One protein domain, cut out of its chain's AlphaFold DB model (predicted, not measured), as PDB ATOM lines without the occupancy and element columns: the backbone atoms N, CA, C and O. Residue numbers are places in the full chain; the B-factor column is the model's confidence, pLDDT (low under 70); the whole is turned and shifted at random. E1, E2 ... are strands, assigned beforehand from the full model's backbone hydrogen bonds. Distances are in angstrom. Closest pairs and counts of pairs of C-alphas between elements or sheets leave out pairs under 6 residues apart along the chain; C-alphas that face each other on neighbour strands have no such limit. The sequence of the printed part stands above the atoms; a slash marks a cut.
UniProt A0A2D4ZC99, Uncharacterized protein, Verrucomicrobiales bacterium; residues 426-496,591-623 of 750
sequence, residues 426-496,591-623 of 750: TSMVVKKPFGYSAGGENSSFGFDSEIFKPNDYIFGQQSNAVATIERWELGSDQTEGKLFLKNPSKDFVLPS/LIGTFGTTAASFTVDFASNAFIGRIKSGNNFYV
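What this domain is: This is residues 426 to 496 and 591 to 623 of the 750 residues of an uncharacterized protein of Verrucomicrobiales bacterium (UniProt A0A2D4ZC99). Little of this domain is regular structure, but its strands make a small closed barrel, ringed E1, E4, E3, E2, E5, E6 and back to E1, all neighbours antiparallel. Long loops join E1 to E2 and E5 to E6. The printed part has 104 residues, 40 in six strands, E1 to E6, with no named helix: all strand, compact, radius of gyration of the C-alphas 13.1 A, spans 40 by 34 by 27 A.

Where its parts are: E1, residues 426 to 431, begins at C-alpha (4.777, -25.843, -50.022). E2 is 457 to 460, E3 466 to 474 (20.9 A), E4 480 to 486, E5 591 to 595. E6, 611 to 619 (20.6 A), ends at C-alpha (-0.975, -28.907, -47.639).

How they stand to each other: E1 and E4 are antiparallel, N 428 to O 483 at 3.0 A. E2, E3 and E4 form a meander, each strand the antiparallel neighbour of the one before; with E1, a Greek key, first strand beside fourth. E3 bends by 72 degrees at residue 470. E6 and E1 close the ring, N 614 to O 431 at 2.8 A.

The domain as a whole: Residues 497 to 590 are not printed; C-alphas 496 and 591 are 13.7 A apart. Residues 434 to 446, 496, 596 to 610 and 618 to 623 have pLDDT under 70.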
ATOM      1  N   THR A 426       5.726 -25.262 -50.985       78.75
ATOM      2  CA  THR A 426       4.777 -25.843 -50.022       78.75
ATOM      3  C   THR A 426       4.385 -24.817 -48.964       78.75
ATOM      4  O   THR A 426       5.106 -23.841 -48.743       78.75
ATOM      5  N   SER A 427       3.234 -25.010 -48.317       85.44
ATOM      6  CA  SER A 427       2.787 -24.126 -47.243       85.44
ATOM      7  C   SER A 427       2.182 -24.895 -46.078       85.44
ATOM      8  O   SER A 427       1.451 -25.870 -46.254       85.44
ATOM      9  N   MET A 428       2.468 -24.425 -44.871       86.94
ATOM     10  CA  MET A 428       1.976 -25.021 -43.636       86.94
ATOM     11  C   MET A 428       1.541 -23.938 -42.659       86.94
ATOM     12  O   MET A 428       2.134 -22.861 -42.590       86.94
ATOM     13  N   VAL A 429       0.501 -24.231 -41.889       88.00
ATOM     14  CA  VAL A 429       0.143 -23.461 -40.706       88.00
ATOM     15  C   VAL A 429       0.989 -23.984 -39.558       88.00
ATOM     16  O   VAL A 429       0.957 -25.171 -39.230       88.00
ATOM     17  N   VAL A 430       1.751 -23.091 -38.946       88.06
ATOM     18  CA  VAL A 430       2.622 -23.394 -37.815       88.06
ATOM     19  C   VAL A 430       2.051 -22.712 -36.583       88.06
ATOM     20  O   VAL A 430       1.696 -21.537 -36.640       88.06
ATOM     21  N   LYS A 431       1.989 -23.441 -35.470       84.75
ATOM     22  CA  LYS A 431       1.636 -22.920 -34.145       84.75
ATOM     23  C   LYS A 431       2.846 -22.906 -33.220       84.75
ATOM     24  O   LYS A 431       3.768 -23.716 -33.382       84.75
ATOM     25  N   LYS A 432       2.876 -21.983 -32.259       78.25
ATOM     26  CA  LYS A 432       3.971 -21.915 -31.284       78.25
ATOM     27  C   LYS A 432       3.917 -23.171 -30.394       78.25
ATOM     28  O   LYS A 432       2.883 -23.408 -29.778       78.25
ATOM     29  N   PRO A 433       4.991 -23.979 -30.308       71.06
ATOM     30  CA  PRO A 433       4.995 -25.172 -29.476       71.06
ATOM     31  C   PRO A 433       5.029 -24.771 -28.003       71.06
ATOM     32  O   PRO A 433       5.815 -23.903 -27.605       71.06
ATOM     33  N   PHE A 434       4.200 -25.428 -27.197       64.94
ATOM     34  CA  PHE A 434       4.166 -25.206 -25.759       64.94
ATOM     35  C   PHE A 434       5.377 -25.858 -25.064       64.94
ATOM     36  O   PHE A 434       5.746 -26.984 -25.386       64.94
ATOM     37  N   GLY A 435       6.012 -25.156 -24.117       54.91
ATOM     38  CA  GLY A 435       7.075 -25.715 -23.260       54.91
ATOM     39  C   GLY A 435       8.500 -25.752 -23.839       54.91
ATOM     40  O   GLY A 435       9.417 -26.138 -23.123       54.91
ATOM     41  N   TYR A 436       8.717 -25.306 -25.083       53.34
ATOM     42  CA  TYR A 436      10.038 -25.273 -25.749       53.34
ATOM     43  C   TYR A 436      10.648 -23.855 -25.854       53.34
ATOM     44  O   TYR A 436      11.405 -23.547 -26.776       53.34
ATOM     45  N   SER A 437      10.310 -22.938 -24.938       44.84
ATOM     46  CA  SER A 437      10.900 -21.591 -24.890       44.84
ATOM     47  C   SER A 437      12.284 -21.598 -24.227       44.84
ATOM     48  O   SER A 437      12.507 -22.194 -23.170       44.84
ATOM     49  N   ALA A 438      13.247 -20.905 -24.844       38.44
ATOM     50  CA  ALA A 438      14.526 -20.582 -24.217       38.44
ATOM     51  C   ALA A 438      14.280 -19.683 -23.002       38.44
ATOM     52  O   ALA A 438      13.964 -18.509 -23.162       38.44
ATOM     53  N   GLY A 439      14.411 -20.244 -21.798       41.28
ATOM     54  CA  GLY A 439      14.443 -19.456 -20.565       41.28
ATOM     55  C   GLY A 439      13.521 -19.890 -19.431       41.28
ATOM     56  O   GLY A 439      13.458 -19.165 -18.450       41.28
ATOM     57  N   GLY A 440      12.823 -21.029 -19.505       39.22
ATOM     58  CA  GLY A 440      12.058 -21.539 -18.351       39.22
ATOM     59  C   GLY A 440      10.894 -20.647 -17.897       39.22
ATOM     60  O   GLY A 440      10.264 -20.934 -16.882       39.22
ATOM     61  N   GLU A 441      10.573 -19.597 -18.650       39.56
ATOM     62  CA  GLU A 441       9.400 -18.776 -18.418       39.56
ATOM     63  C   GLU A 441       8.277 -19.231 -19.348       39.56
ATOM     64  O   GLU A 441       8.385 -19.253 -20.579       39.56
ATOM     65  N   ASN A 442       7.183 -19.626 -18.703       45.72
ATOM     66  CA  ASN A 442       5.875 -19.906 -19.271       45.72
ATOM     67  C   ASN A 442       5.249 -18.585 -19.757       45.72
ATOM     68  O   ASN A 442       4.286 -18.093 -19.173       45.72
ATOM     69  N   SER A 443       5.867 -17.934 -20.743       43.12
ATOM     70  CA  SER A 443       5.427 -16.628 -21.225       43.12
ATOM     71  C   SER A 443       4.722 -16.766 -22.569       43.12
ATOM     72  O   SER A 443       5.340 -17.110 -23.577       43.12
ATOM     73  N   SER A 444       3.430 -16.454 -22.542       49.25
ATOM     74  CA  SER A 444       2.428 -16.367 -23.609       49.25
ATOM     75  C   SER A 444       2.749 -15.392 -24.758       49.25
ATOM     76  O   SER A 444       1.844 -14.743 -25.279       49.25
ATOM     77  N   PHE A 445       4.010 -15.232 -25.153       57.19
ATOM     78  CA  PHE A 445       4.357 -14.407 -26.304       57.19
ATOM     79  C   PHE A 445       4.191 -15.234 -27.575       57.19
ATOM     80  O   PHE A 445       4.798 -16.297 -27.725       57.19
ATOM     81  N   GLY A 446       3.331 -14.752 -28.472       67.44
ATOM     82  CA  GLY A 446       3.203 -15.297 -29.816       67.44
ATOM     83  C   GLY A 446       4.534 -15.278 -30.577       67.44
ATOM     84  O   GLY A 446       5.550 -14.764 -30.109       67.44
ATOM     85  N   PHE A 447       4.546 -15.873 -31.761       76.12
ATOM     86  CA  PHE A 447       5.644 -15.765 -32.707       76.12
ATOM     87  C   PHE A 447       6.053 -14.304 -32.929       76.12
ATOM     88  O   PHE A 447       5.216 -13.437 -33.182       76.12
ATOM     89  N   ASP A 448       7.363 -14.061 -32.913       75.44
ATOM     90  CA  ASP A 448       7.935 -12.837 -33.467       75.44
ATOM     91  C   ASP A 448       7.686 -12.811 -34.987       75.44
ATOM     92  O   ASP A 448       7.817 -13.832 -35.668       75.44
ATOM     93  N   SER A 449       7.347 -11.646 -35.538       76.31
ATOM     94  CA  SER A 449       7.206 -11.444 -36.983       76.31
ATOM     95  C   SER A 449       8.458 -11.806 -37.795       76.31
ATOM     96  O   SER A 449       8.330 -12.127 -38.973       76.31
ATOM     97  N   GLU A 450       9.649 -11.800 -37.190       79.25
ATOM     98  CA  GLU A 450      10.923 -12.123 -37.846       79.25
ATOM     99  C   GLU A 450      11.463 -13.529 -37.526       79.25
ATOM    100  O   GLU A 450      12.605 -13.845 -37.869       79.25
ATOM    101  N   ILE A 451      10.676 -14.390 -36.872       79.81
ATOM    102  CA  ILE A 451      11.141 -15.718 -36.435       79.81
ATOM    103  C   ILE A 451      11.501 -16.656 -37.599       79.81
ATOM    104  O   ILE A 451      12.413 -17.474 -37.481       79.81
ATOM    105  N   PHE A 452      10.819 -16.507 -38.737       86.94
ATOM    106  CA  PHE A 452      11.081 -17.238 -39.974       86.94
ATOM    107  C   PHE A 452      11.532 -16.251 -41.052       86.94
ATOM    108  O   PHE A 452      10.717 -15.530 -41.634       86.94
ATOM    109  N   LYS A 453      12.840 -16.202 -41.316       87.25
ATOM    110  CA  LYS A 453      13.423 -15.243 -42.259       87.25
ATOM    111  C   LYS A 453      13.489 -15.828 -43.670       87.25
ATOM    112  O   LYS A 453      13.905 -16.976 -43.822       87.25
ATOM    113  N   PRO A 454      13.133 -15.057 -44.711       90.81
ATOM    114  CA  PRO A 454      13.334 -15.482 -46.090       90.81
ATOM    115  C   PRO A 454      14.783 -15.915 -46.356       90.81
ATOM    116  O   PRO A 454      15.722 -15.228 -45.952       90.81
ATOM    117  N   ASN A 455      14.946 -17.014 -47.093       88.69
ATOM    118  CA  ASN A 455      16.206 -17.686 -47.446       88.69
ATOM    119  C   ASN A 455      16.918 -18.455 -46.323       88.69
ATOM    120  O   ASN A 455      17.910 -19.127 -46.609       88.69
ATOM    121  N   ASP A 456      16.428 -18.411 -45.083       88.81
ATOM    122  CA  ASP A 456      16.885 -19.355 -44.064       88.81
ATOM    123  C   ASP A 456      16.304 -20.747 -44.332       88.81
ATOM    124  O   ASP A 456      15.335 -20.913 -45.079       88.81
ATOM    125  N   TYR A 457      16.913 -21.768 -43.739       89.88
ATOM    126  CA  TYR A 457      16.433 -23.136 -43.865       89.88
ATOM    127  C   TYR A 457      15.587 -23.523 -42.664       89.88
ATOM    128  O   TYR A 457      15.839 -23.103 -41.533       89.88
ATOM    129  N   ILE A 458      14.607 -24.379 -42.915       90.06
ATOM    130  CA  ILE A 458      13.804 -25.038 -41.896       90.06
ATOM    131  C   ILE A 458      13.989 -26.548 -41.991       90.06
ATOM    132  O   ILE A 458      14.177 -27.073 -43.090       90.06
ATOM    133  N   PHE A 459      13.922 -27.243 -40.859       89.69
ATOM    134  CA  PHE A 459      13.948 -28.697 -40.810       89.69
ATOM    135  C   PHE A 459      12.893 -29.276 -39.863       89.69
ATOM    136  O   PHE A 459      12.587 -28.687 -38.824       89.69
ATOM    137  N   GLY A 460      12.346 -30.433 -40.233       89.19
ATOM    138  CA  GLY A 460      11.411 -31.212 -39.420       89.19
ATOM    139  C   GLY A 460      12.132 -32.207 -38.510       89.19
ATOM    140  O   GLY A 460      13.094 -32.854 -38.929       89.19
ATOM    141  N   GLN A 461      11.683 -32.338 -37.261       85.06
ATOM    142  CA  GLN A 461      12.278 -33.246 -36.276       85.06
ATOM    143  C   GLN A 461      12.126 -34.728 -36.649       85.06
ATOM    144  O   GLN A 461      13.031 -35.523 -36.402       85.06
ATOM    145  N   GLN A 462      10.966 -35.115 -37.179       85.12
ATOM    146  CA  GLN A 462      10.606 -36.510 -37.431       85.12
ATOM    147  C   GLN A 462      10.903 -36.889 -38.878       85.12
ATOM    148  O   GLN A 462      11.549 -37.904 -39.144       85.12
ATOM    149  N   SER A 463      10.474 -36.050 -39.821       86.75
ATOM    150  CA  SER A 463      10.707 -36.271 -41.246       86.75
ATOM    151  C   SER A 463      12.182 -36.131 -41.605       86.75
ATOM    152  O   SER A 463      12.649 -36.776 -42.547       86.75
ATOM    153  N   ASN A 464      12.938 -35.293 -40.884       87.62
ATOM    154  CA  ASN A 464      14.200 -34.719 -41.357       87.62
ATOM    155  C   ASN A 464      14.042 -34.030 -42.725       87.62
ATOM    156  O   ASN A 464      14.986 -34.007 -43.518       87.62
ATOM    157  N   ALA A 465      12.833 -33.569 -43.065       88.56
ATOM    158  CA  ALA A 465      12.590 -32.743 -44.236       88.56
ATOM    159  C   ALA A 465      13.322 -31.423 -44.051       88.56
ATOM    160  O   ALA A 465      13.329 -30.884 -42.949       88.56
ATOM    161  N   VAL A 466      13.934 -30.913 -45.115       90.12
ATOM    162  CA  VAL A 466      14.575 -29.599 -45.133       90.12
ATOM    163  C   VAL A 466      13.962 -28.788 -46.259       90.12
ATOM    164  O   VAL A 466      13.733 -29.323 -47.340       90.12
ATOM    165  N   ALA A 467      13.706 -27.506 -46.023       90.06
ATOM    166  CA  ALA A 467      13.243 -26.582 -47.051       90.06
ATOM    167  C   ALA A 467      13.821 -25.183 -46.823       90.06
ATOM    168  O   ALA A 467      14.243 -24.845 -45.716       90.06
ATOM    169  N   THR A 468      13.818 -24.354 -47.859       91.56
ATOM    170  CA  THR A 468      14.155 -22.931 -47.754       91.56
ATOM    171  C   THR A 468      12.896 -22.128 -47.453       91.56
ATOM    172  O   THR A 468      11.847 -22.372 -48.040       91.56
ATOM    173  N   ILE A 469      12.975 -21.146 -46.564       91.12
ATOM    174  CA  ILE A 469      11.854 -20.261 -46.246       91.12
ATOM    175  C   ILE A 469      11.677 -19.249 -47.384       91.12
ATOM    176  O   ILE A 469      12.584 -18.476 -47.684       91.12
ATOM    177  N   GLU A 470      10.501 -19.230 -48.015       90.12
ATOM    178  CA  GLU A 470      10.120 -18.190 -48.980       90.12
ATOM    179  C   GLU A 470       9.629 -16.946 -48.254       90.12
ATOM    180  O   GLU A 470      10.129 -15.846 -48.485       90.12
ATOM    181  N   ARG A 471       8.641 -17.125 -47.374       91.44
ATOM    182  CA  ARG A 471       8.064 -16.052 -46.565       91.44
ATOM    183  C   ARG A 471       7.262 -16.609 -45.395       91.44
ATOM    184  O   ARG A 471       6.833 -17.763 -45.398       91.44
ATOM    185  N   TRP A 472       7.004 -15.736 -44.434       91.31
ATOM    186  CA  TRP A 472       6.204 -15.998 -43.248       91.31
ATOM    187  C   TRP A 472       5.091 -14.961 -43.131       91.31
ATOM    188  O   TRP A 472       5.329 -13.763 -43.279       91.31
ATOM    189  N   GLU A 473       3.873 -15.430 -42.889       92.44
ATOM    190  CA  GLU A 473       2.707 -14.612 -42.571       92.44
ATOM    191  C   GLU A 473       2.283 -14.893 -41.137       92.44
ATOM    192  O   GLU A 473       1.708 -15.940 -40.840       92.44
ATOM    193  N   LEU A 474       2.542 -13.941 -40.249       90.62
ATOM    194  CA  LEU A 474       2.097 -14.028 -38.868       90.62
ATOM    195  C   LEU A 474       0.572 -13.851 -38.781       90.62
ATOM    196  O   LEU A 474       0.018 -12.901 -39.339       90.62
ATOM    197  N   GLY A 475      -0.102 -14.756 -38.073       86.62
ATOM    198  CA  GLY A 475      -1.524 -14.646 -37.759       86.62
ATOM    199  C   GLY A 475      -1.815 -13.493 -36.798       86.62
ATOM    200  O   GLY A 475      -0.945 -13.031 -36.059       86.62
ATOM    201  N   SER A 476      -3.061 -13.017 -36.782       84.56
ATOM    202  CA  SER A 476      -3.465 -11.849 -35.985       84.56
ATOM    203  C   SER A 476      -3.309 -12.036 -34.475       84.56
ATOM    204  O   SER A 476      -3.075 -11.060 -33.769       84.56
ATOM    205  N   ASP A 477      -3.440 -13.270 -33.980       80.44
ATOM    206  CA  ASP A 477      -3.258 -13.614 -32.563       80.44
ATOM    207  C   ASP A 477      -1.795 -13.904 -32.189       80.44
ATOM    208  O   ASP A 477      -1.490 -14.132 -31.022       80.44
ATOM    209  N   GLN A 478      -0.893 -13.880 -33.177       81.56
ATOM    210  CA  GLN A 478       0.525 -14.224 -33.078       81.56
ATOM    211  C   GLN A 478       0.814 -15.651 -32.585       81.56
ATOM    212  O   GLN A 478       1.970 -16.046 -32.515       81.56
ATOM    213  N   THR A 479      -0.182 -16.467 -32.258       78.25
ATOM    214  CA  THR A 479       0.020 -17.847 -31.792       78.25
ATOM    215  C   THR A 479       0.224 -18.821 -32.947       78.25
ATOM    216  O   THR A 479       0.831 -19.883 -32.780       78.25
ATOM    217  N   GLU A 480      -0.222 -18.414 -34.135       86.38
ATOM    218  CA  GLU A 480      -0.146 -19.166 -35.378       86.38
ATOM    219  C   GLU A 480       0.318 -18.275 -36.531       86.38
ATOM    220  O   GLU A 480       0.242 -17.047 -36.478       86.38
ATOM    221  N   GLY A 481       0.782 -18.897 -37.605       87.69
ATOM    222  CA  GLY A 481       1.048 -18.211 -38.861       87.69
ATOM    223  C   GLY A 481       1.235 -19.187 -40.011       87.69
ATOM    224  O   GLY A 481       1.363 -20.398 -39.813       87.69
ATOM    225  N   LYS A 482       1.215 -18.660 -41.233       90.25
ATOM    226  CA  LYS A 482       1.425 -19.429 -42.458       90.25
ATOM    227  C   LYS A 482       2.870 -19.302 -42.901       90.25
ATOM    228  O   LYS A 482       3.368 -18.210 -43.171       90.25
ATOM    229  N   LEU A 483       3.528 -20.444 -43.009       90.12
ATOM    230  CA  LEU A 483       4.884 -20.560 -43.504       90.12
ATOM    231  C   LEU A 483       4.865 -21.065 -44.941       90.12
ATOM    232  O   LEU A 483       4.265 -22.099 -45.225       90.12
ATOM    233  N   PHE A 484       5.544 -20.340 -45.824       89.12
ATOM    234  CA  PHE A 484       5.713 -20.683 -47.230       89.12
ATOM    235  C   PHE A 484       7.162 -21.090 -47.453       89.12
ATOM    236  O   PHE A 484       8.089 -20.375 -47.058       89.12
ATOM    237  N   LEU A 485       7.351 -22.250 -48.066       88.56
ATOM    238  CA  LEU A 485       8.637 -22.913 -48.214       88.56
ATOM    239  C   LEU A 485       8.907 -23.249 -49.679       88.56
ATOM    240  O   LEU A 485       7.981 -23.500 -50.447       88.56
ATOM    241  N   LYS A 486      10.190 -23.313 -50.025       87.75
ATOM    242  CA  LYS A 486      10.729 -23.677 -51.333       87.75
ATOM    243  C   LYS A 486      11.643 -24.887 -51.226       87.75
ATOM    244  O   LYS A 486      12.392 -25.031 -50.261       87.75
ATOM    245  N   ASN A 487      11.617 -25.702 -52.270       84.06
ATOM    246  CA  ASN A 487      12.447 -26.875 -52.491       84.06
ATOM    247  C   ASN A 487      12.507 -27.813 -51.275       84.06
ATOM    248  O   ASN A 487      13.608 -28.129 -50.821       84.06
ATOM    249  N   PRO A 488      11.350 -28.248 -50.727       86.88
ATOM    250  CA  PRO A 488      11.356 -29.240 -49.665       86.88
ATOM    251  C   PRO A 488      12.007 -30.533 -50.167       86.88
ATOM    252  O   PRO A 488      11.724 -31.003 -51.268       86.88
ATOM    253  N   SER A 489      12.890 -31.112 -49.358       85.81
ATOM    254  CA  SER A 489      13.613 -32.343 -49.700       85.81
ATOM    255  C   SER A 489      12.738 -33.600 -49.638       85.81
ATOM    256  O   SER A 489      13.130 -34.641 -50.149       85.81
ATOM    257  N   LYS A 490      11.626 -33.532 -48.899       83.00
ATOM    258  CA  LYS A 490      10.593 -34.560 -48.696       83.00
ATOM    259  C   LYS A 490       9.436 -33.934 -47.917       83.00
ATOM    260  O   LYS A 490       9.556 -32.797 -47.450       83.00
ATOM    261  N   ASP A 491       8.363 -34.689 -47.741       83.62
ATOM    262  CA  ASP A 491       7.218 -34.254 -46.951       83.62
ATOM    263  C   ASP A 491       7.553 -34.065 -45.472       83.62
ATOM    264  O   ASP A 491       8.256 -34.872 -44.854       83.62
ATOM    265  N   PHE A 492       6.994 -32.997 -44.905       86.94
ATOM    266  CA  PHE A 492       6.936 -32.809 -43.464       86.94
ATOM    267  C   PHE A 492       5.814 -33.678 -42.876       86.94
ATOM    268  O   PHE A 492       4.785 -33.907 -43.519       86.94
ATOM    269  N   VAL A 493       5.987 -34.148 -41.642       85.81
ATOM    270  CA  VAL A 493       4.969 -34.923 -40.922       85.81
ATOM    271  C   VAL A 493       3.857 -33.986 -40.458       85.81
ATOM    272  O   VAL A 493       4.023 -33.181 -39.537       85.81
ATOM    273  N   LEU A 494       2.707 -34.100 -41.111       82.31
ATOM    274  CA  LEU A 494       1.478 -33.399 -40.752       82.31
ATOM    275  C   LEU A 494       0.795 -34.078 -39.539       82.31
ATOM    276  O   LEU A 494       1.109 -35.228 -39.229       82.31
ATOM    277  N   PRO A 495      -0.123 -33.389 -38.831       75.56
ATOM    278  CA  PRO A 495      -0.896 -34.007 -37.753       75.56
ATOM    279  C   PRO A 495      -1.674 -35.228 -38.244       75.56
ATOM    280  O   PRO A 495      -2.155 -35.243 -39.378       75.56
ATOM    281  N   SER A 496      -1.857 -36.227 -37.378       65.50
ATOM    282  CA  SER A 496      -2.705 -37.374 -37.706       65.50
ATOM    283  C   SER A 496      -4.165 -36.961 -37.866       65.50
ATOM    284  O   SER A 496      -4.705 -36.268 -37.005       65.50
ATOM    285  N   LEU A 591       7.539 -31.124 -34.843       84.75
ATOM    286  CA  LEU A 591       8.266 -29.916 -34.474       84.75
ATOM    287  C   LEU A 591       9.209 -29.495 -35.603       84.75
ATOM    288  O   LEU A 591       9.816 -30.336 -36.270       84.75
ATOM    289  N   ILE A 592       9.362 -28.183 -35.769       86.81
ATOM    290  CA  ILE A 592      10.217 -27.581 -36.792       86.81
ATOM    291  C   ILE A 592      11.212 -26.602 -36.170       86.81
ATOM    292  O   ILE A 592      10.882 -25.833 -35.259       86.81
ATOM    293  N   GLY A 593      12.446 -26.651 -36.658       85.19
ATOM    294  CA  GLY A 593      13.547 -25.772 -36.267       85.19
ATOM    295  C   GLY A 593      14.122 -25.047 -37.476       85.19
ATOM    296  O   GLY A 593      13.965 -25.511 -38.602       85.19
ATOM    297  N   THR A 594      14.788 -23.913 -37.267       83.31
ATOM    298  CA  THR A 594      15.420 -23.144 -38.351       83.31
ATOM    299  C   THR A 594      16.927 -23.066 -38.178       83.31
ATOM    300  O   THR A 594      17.455 -23.201 -37.074       83.31
ATOM    301  N   PHE A 595      17.638 -22.840 -39.279       79.25
ATOM    302  CA  PHE A 595      19.042 -22.462 -39.246       79.25
ATOM    303  C   PHE A 595      19.343 -21.422 -40.323       79.25
ATOM    304  O   PHE A 595      18.918 -21.537 -41.475       79.25
ATOM    305  N   GLY A 596      20.070 -20.383 -39.914       68.19
ATOM    306  CA  GLY A 596      20.400 -19.258 -40.775       68.19
ATOM    307  C   GLY A 596      21.607 -19.518 -41.670       68.19
ATOM    308  O   GLY A 596      22.510 -20.281 -41.327       68.19
ATOM    309  N   THR A 597      21.662 -18.821 -42.801       60.62
ATOM    310  CA  THR A 597      22.785 -18.907 -43.758       60.62
ATOM    311  C   THR A 597      24.063 -18.191 -43.292       60.62
ATOM    312  O   THR A 597      25.130 -18.391 -43.869       60.62
ATOM    313  N   THR A 598      23.986 -17.368 -42.238       54.31
ATOM    314  CA  THR A 598      25.091 -16.524 -41.736       54.31
ATOM    315  C   THR A 598      25.838 -17.079 -40.511       54.31
ATOM    316  O   THR A 598      26.817 -16.469 -40.082       54.31
ATOM    317  N   ALA A 599      25.425 -18.215 -39.933       48.97
ATOM    318  CA  ALA A 599      26.074 -18.793 -38.751       48.97
ATOM    319  C   ALA A 599      27.137 -19.843 -39.136       48.97
ATOM    320  O   ALA A 599      26.846 -20.832 -39.801       48.97
ATOM    321  N   ALA A 600      28.382 -19.643 -38.689       43.03
ATOM    322  CA  ALA A 600      29.570 -20.390 -39.125       43.03
ATOM    323  C   ALA A 600      29.705 -21.840 -38.598       43.03
ATOM    324  O   ALA A 600      30.731 -22.477 -38.823       43.03
ATOM    325  N   SER A 601      28.704 -22.390 -37.910       48.19
ATOM    326  CA  SER A 601      28.729 -23.789 -37.463       48.19
ATOM    327  C   SER A 601      27.331 -24.287 -37.108       48.19
ATOM    328  O   SER A 601      26.695 -23.756 -36.201       48.19
ATOM    329  N   PHE A 602      26.886 -25.344 -37.787       49.88
ATOM    330  CA  PHE A 602      25.681 -26.100 -37.451       49.88
ATOM    331  C   PHE A 602      26.025 -27.119 -36.355       49.88
ATOM    332  O   PHE A 602      26.649 -28.139 -36.634       49.88
ATOM    333  N   THR A 603      25.670 -26.827 -35.103       41.56
ATOM    334  CA  THR A 603      25.696 -27.813 -34.008       41.56
ATOM    335  C   THR A 603      24.265 -27.981 -33.518       41.56
ATOM    336  O   THR A 603      23.743 -27.103 -32.838       41.56
ATOM    337  N   VAL A 604      23.609 -29.078 -33.906       47.25
ATOM    338  CA  VAL A 604      22.305 -29.457 -33.343       47.25
ATOM    339  C   VAL A 604      22.579 -30.084 -31.987       47.25
ATOM    340  O   VAL A 604      22.872 -31.274 -31.895       47.25
ATOM    341  N   ASP A 605      22.541 -29.275 -30.933       44.00
ATOM    342  CA  ASP A 605      22.460 -29.820 -29.586       44.00
ATOM    343  C   ASP A 605      20.987 -30.145 -29.303       44.00
ATOM    344  O   ASP A 605      20.179 -29.264 -29.004       44.00
ATOM    345  N   PHE A 606      20.613 -31.418 -29.463       46.72
ATOM    346  CA  PHE A 606      19.253 -31.910 -29.199       46.72
ATOM    347  C   PHE A 606      18.802 -31.671 -27.745       46.72
ATOM    348  O   PHE A 606      17.619 -31.820 -27.448       46.72
ATOM    349  N   ALA A 607      19.720 -31.292 -26.849       43.34
ATOM    350  CA  ALA A 607      19.428 -30.960 -25.462       43.34
ATOM    351  C   ALA A 607      18.998 -29.493 -25.240       43.34
ATOM    352  O   ALA A 607      18.552 -29.167 -24.140       43.34
ATOM    353  N   SER A 608      19.084 -28.604 -26.243       47.50
ATOM    354  CA  SER A 608      18.688 -27.193 -26.106       47.50
ATOM    355  C   SER A 608      17.832 -26.691 -27.278       47.50
ATOM    356  O   SER A 608      18.358 -26.394 -28.344       47.50
ATOM    357  N   ASN A 609      16.518 -26.561 -27.061       53.97
ATOM    358  CA  ASN A 609      15.573 -25.647 -27.735       53.97
ATOM    359  C   ASN A 609      15.823 -25.288 -29.220       53.97
ATOM    360  O   ASN A 609      15.732 -24.121 -29.600       53.97
ATOM    361  N   ALA A 610      16.090 -26.276 -30.077       60.84
ATOM    362  CA  ALA A 610      16.252 -26.058 -31.519       60.84
ATOM    363  C   ALA A 610      14.910 -25.890 -32.266       60.84
ATOM    364  O   ALA A 610      14.889 -25.435 -33.409       60.84
ATOM    365  N   PHE A 611      13.791 -26.258 -31.633       75.75
ATOM    366  CA  PHE A 611      12.464 -26.248 -32.245       75.75
ATOM    367  C   PHE A 611      11.671 -25.008 -31.849       75.75
ATOM    368  O   PHE A 611      11.491 -24.706 -30.670       75.75
ATOM    369  N   ILE A 612      11.170 -24.297 -32.853       78.00
ATOM    370  CA  ILE A 612      10.536 -22.988 -32.678       78.00
ATOM    371  C   ILE A 612       9.062 -22.982 -33.081       78.00
ATOM    372  O   ILE A 612       8.328 -22.109 -32.615       78.00
ATOM    373  N   GLY A 613       8.634 -23.973 -33.871       81.50
ATOM    374  CA  GLY A 613       7.278 -24.156 -34.384       81.50
ATOM    375  C   GLY A 613       6.799 -25.607 -34.252       81.50
ATOM    376  O   GLY A 613       7.614 -26.528 -34.194       81.50
ATOM    377  N   ARG A 614       5.483 -25.817 -34.252       85.56
ATOM    378  CA  ARG A 614       4.839 -27.113 -34.503       85.56
ATOM    379  C   ARG A 614       3.904 -26.974 -35.693       85.56
ATOM    380  O   ARG A 614       3.163 -25.995 -35.774       85.56
ATOM    381  N   ILE A 615       3.900 -27.950 -36.591       87.62
ATOM    382  CA  ILE A 615       2.953 -27.958 -37.707       87.62
ATOM    383  C   ILE A 615       1.542 -28.169 -37.145       87.62
ATOM    384  O   ILE A 615       1.288 -29.144 -36.448       87.62
ATOM    385  N   LYS A 616       0.617 -27.247 -37.401       83.06
ATOM    386  CA  LYS A 616      -0.794 -27.375 -36.998       83.06
ATOM    387  C   LYS A 616      -1.627 -28.003 -38.102       83.06
ATOM    388  O   LYS A 616      -2.486 -28.828 -37.837       83.06
ATOM    389  N   SER A 617      -1.383 -27.585 -39.330       77.00
ATOM    390  CA  SER A 617      -2.005 -28.122 -40.528       77.00
ATOM    391  C   SER A 617      -1.170 -27.698 -41.721       77.00
ATOM    392  O   SER A 617      -0.263 -26.872 -41.616       77.00
ATOM    393  N   GLY A 618      -1.449 -28.263 -42.878       67.38
ATOM    394  CA  GLY A 618      -0.748 -27.878 -44.080       67.38
ATOM    395  C   GLY A 618      -1.247 -28.669 -45.260       67.38
ATOM    396  O   GLY A 618      -1.854 -29.735 -45.127       67.38
ATOM    397  N   ASN A 619      -0.949 -28.130 -46.427       60.00
ATOM    398  CA  ASN A 619      -0.975 -28.907 -47.639       60.00
ATOM    399  C   ASN A 619       0.474 -29.105 -48.021       60.00
ATOM    400  O   ASN A 619       1.190 -28.135 -48.269       60.00
ATOM    401  N   ASN A 620       0.892 -30.366 -48.070       54.47
ATOM    402  CA  ASN A 620       2.032 -30.704 -48.890       54.47
ATOM    403  C   ASN A 620       1.583 -30.362 -50.305       54.47
ATOM    404  O   ASN A 620       0.799 -31.094 -50.897       54.47
ATOM    405  N   PHE A 621       2.025 -29.194 -50.767       61.34
ATOM    406  CA  PHE A 621       2.163 -28.822 -52.165       61.34
ATOM    407  C   PHE A 621       1.232 -27.742 -52.754       61.34
ATOM    408  O   PHE A 621       0.006 -27.841 -52.749       61.34
ATOM    409  N   TYR A 622       1.878 -26.725 -53.339       52.88
ATOM    410  CA  TYR A 622       1.331 -25.775 -54.310       52.88
ATOM    411  C   TYR A 622       2.404 -25.565 -55.392       52.88
ATOM    412  O   TYR A 622       3.394 -24.879 -55.152       52.88
ATOM    413  N   VAL A 623       2.240 -26.150 -56.583       51.91
ATOM    414  CA  VAL A 623       2.836 -25.555 -57.794       51.91
ATOM    415  C   VAL A 623       1.983 -24.340 -58.088       51.91
ATOM    416  O   VAL A 623       0.760 -24.466 -58.179       51.91
TER     417      VAL A 623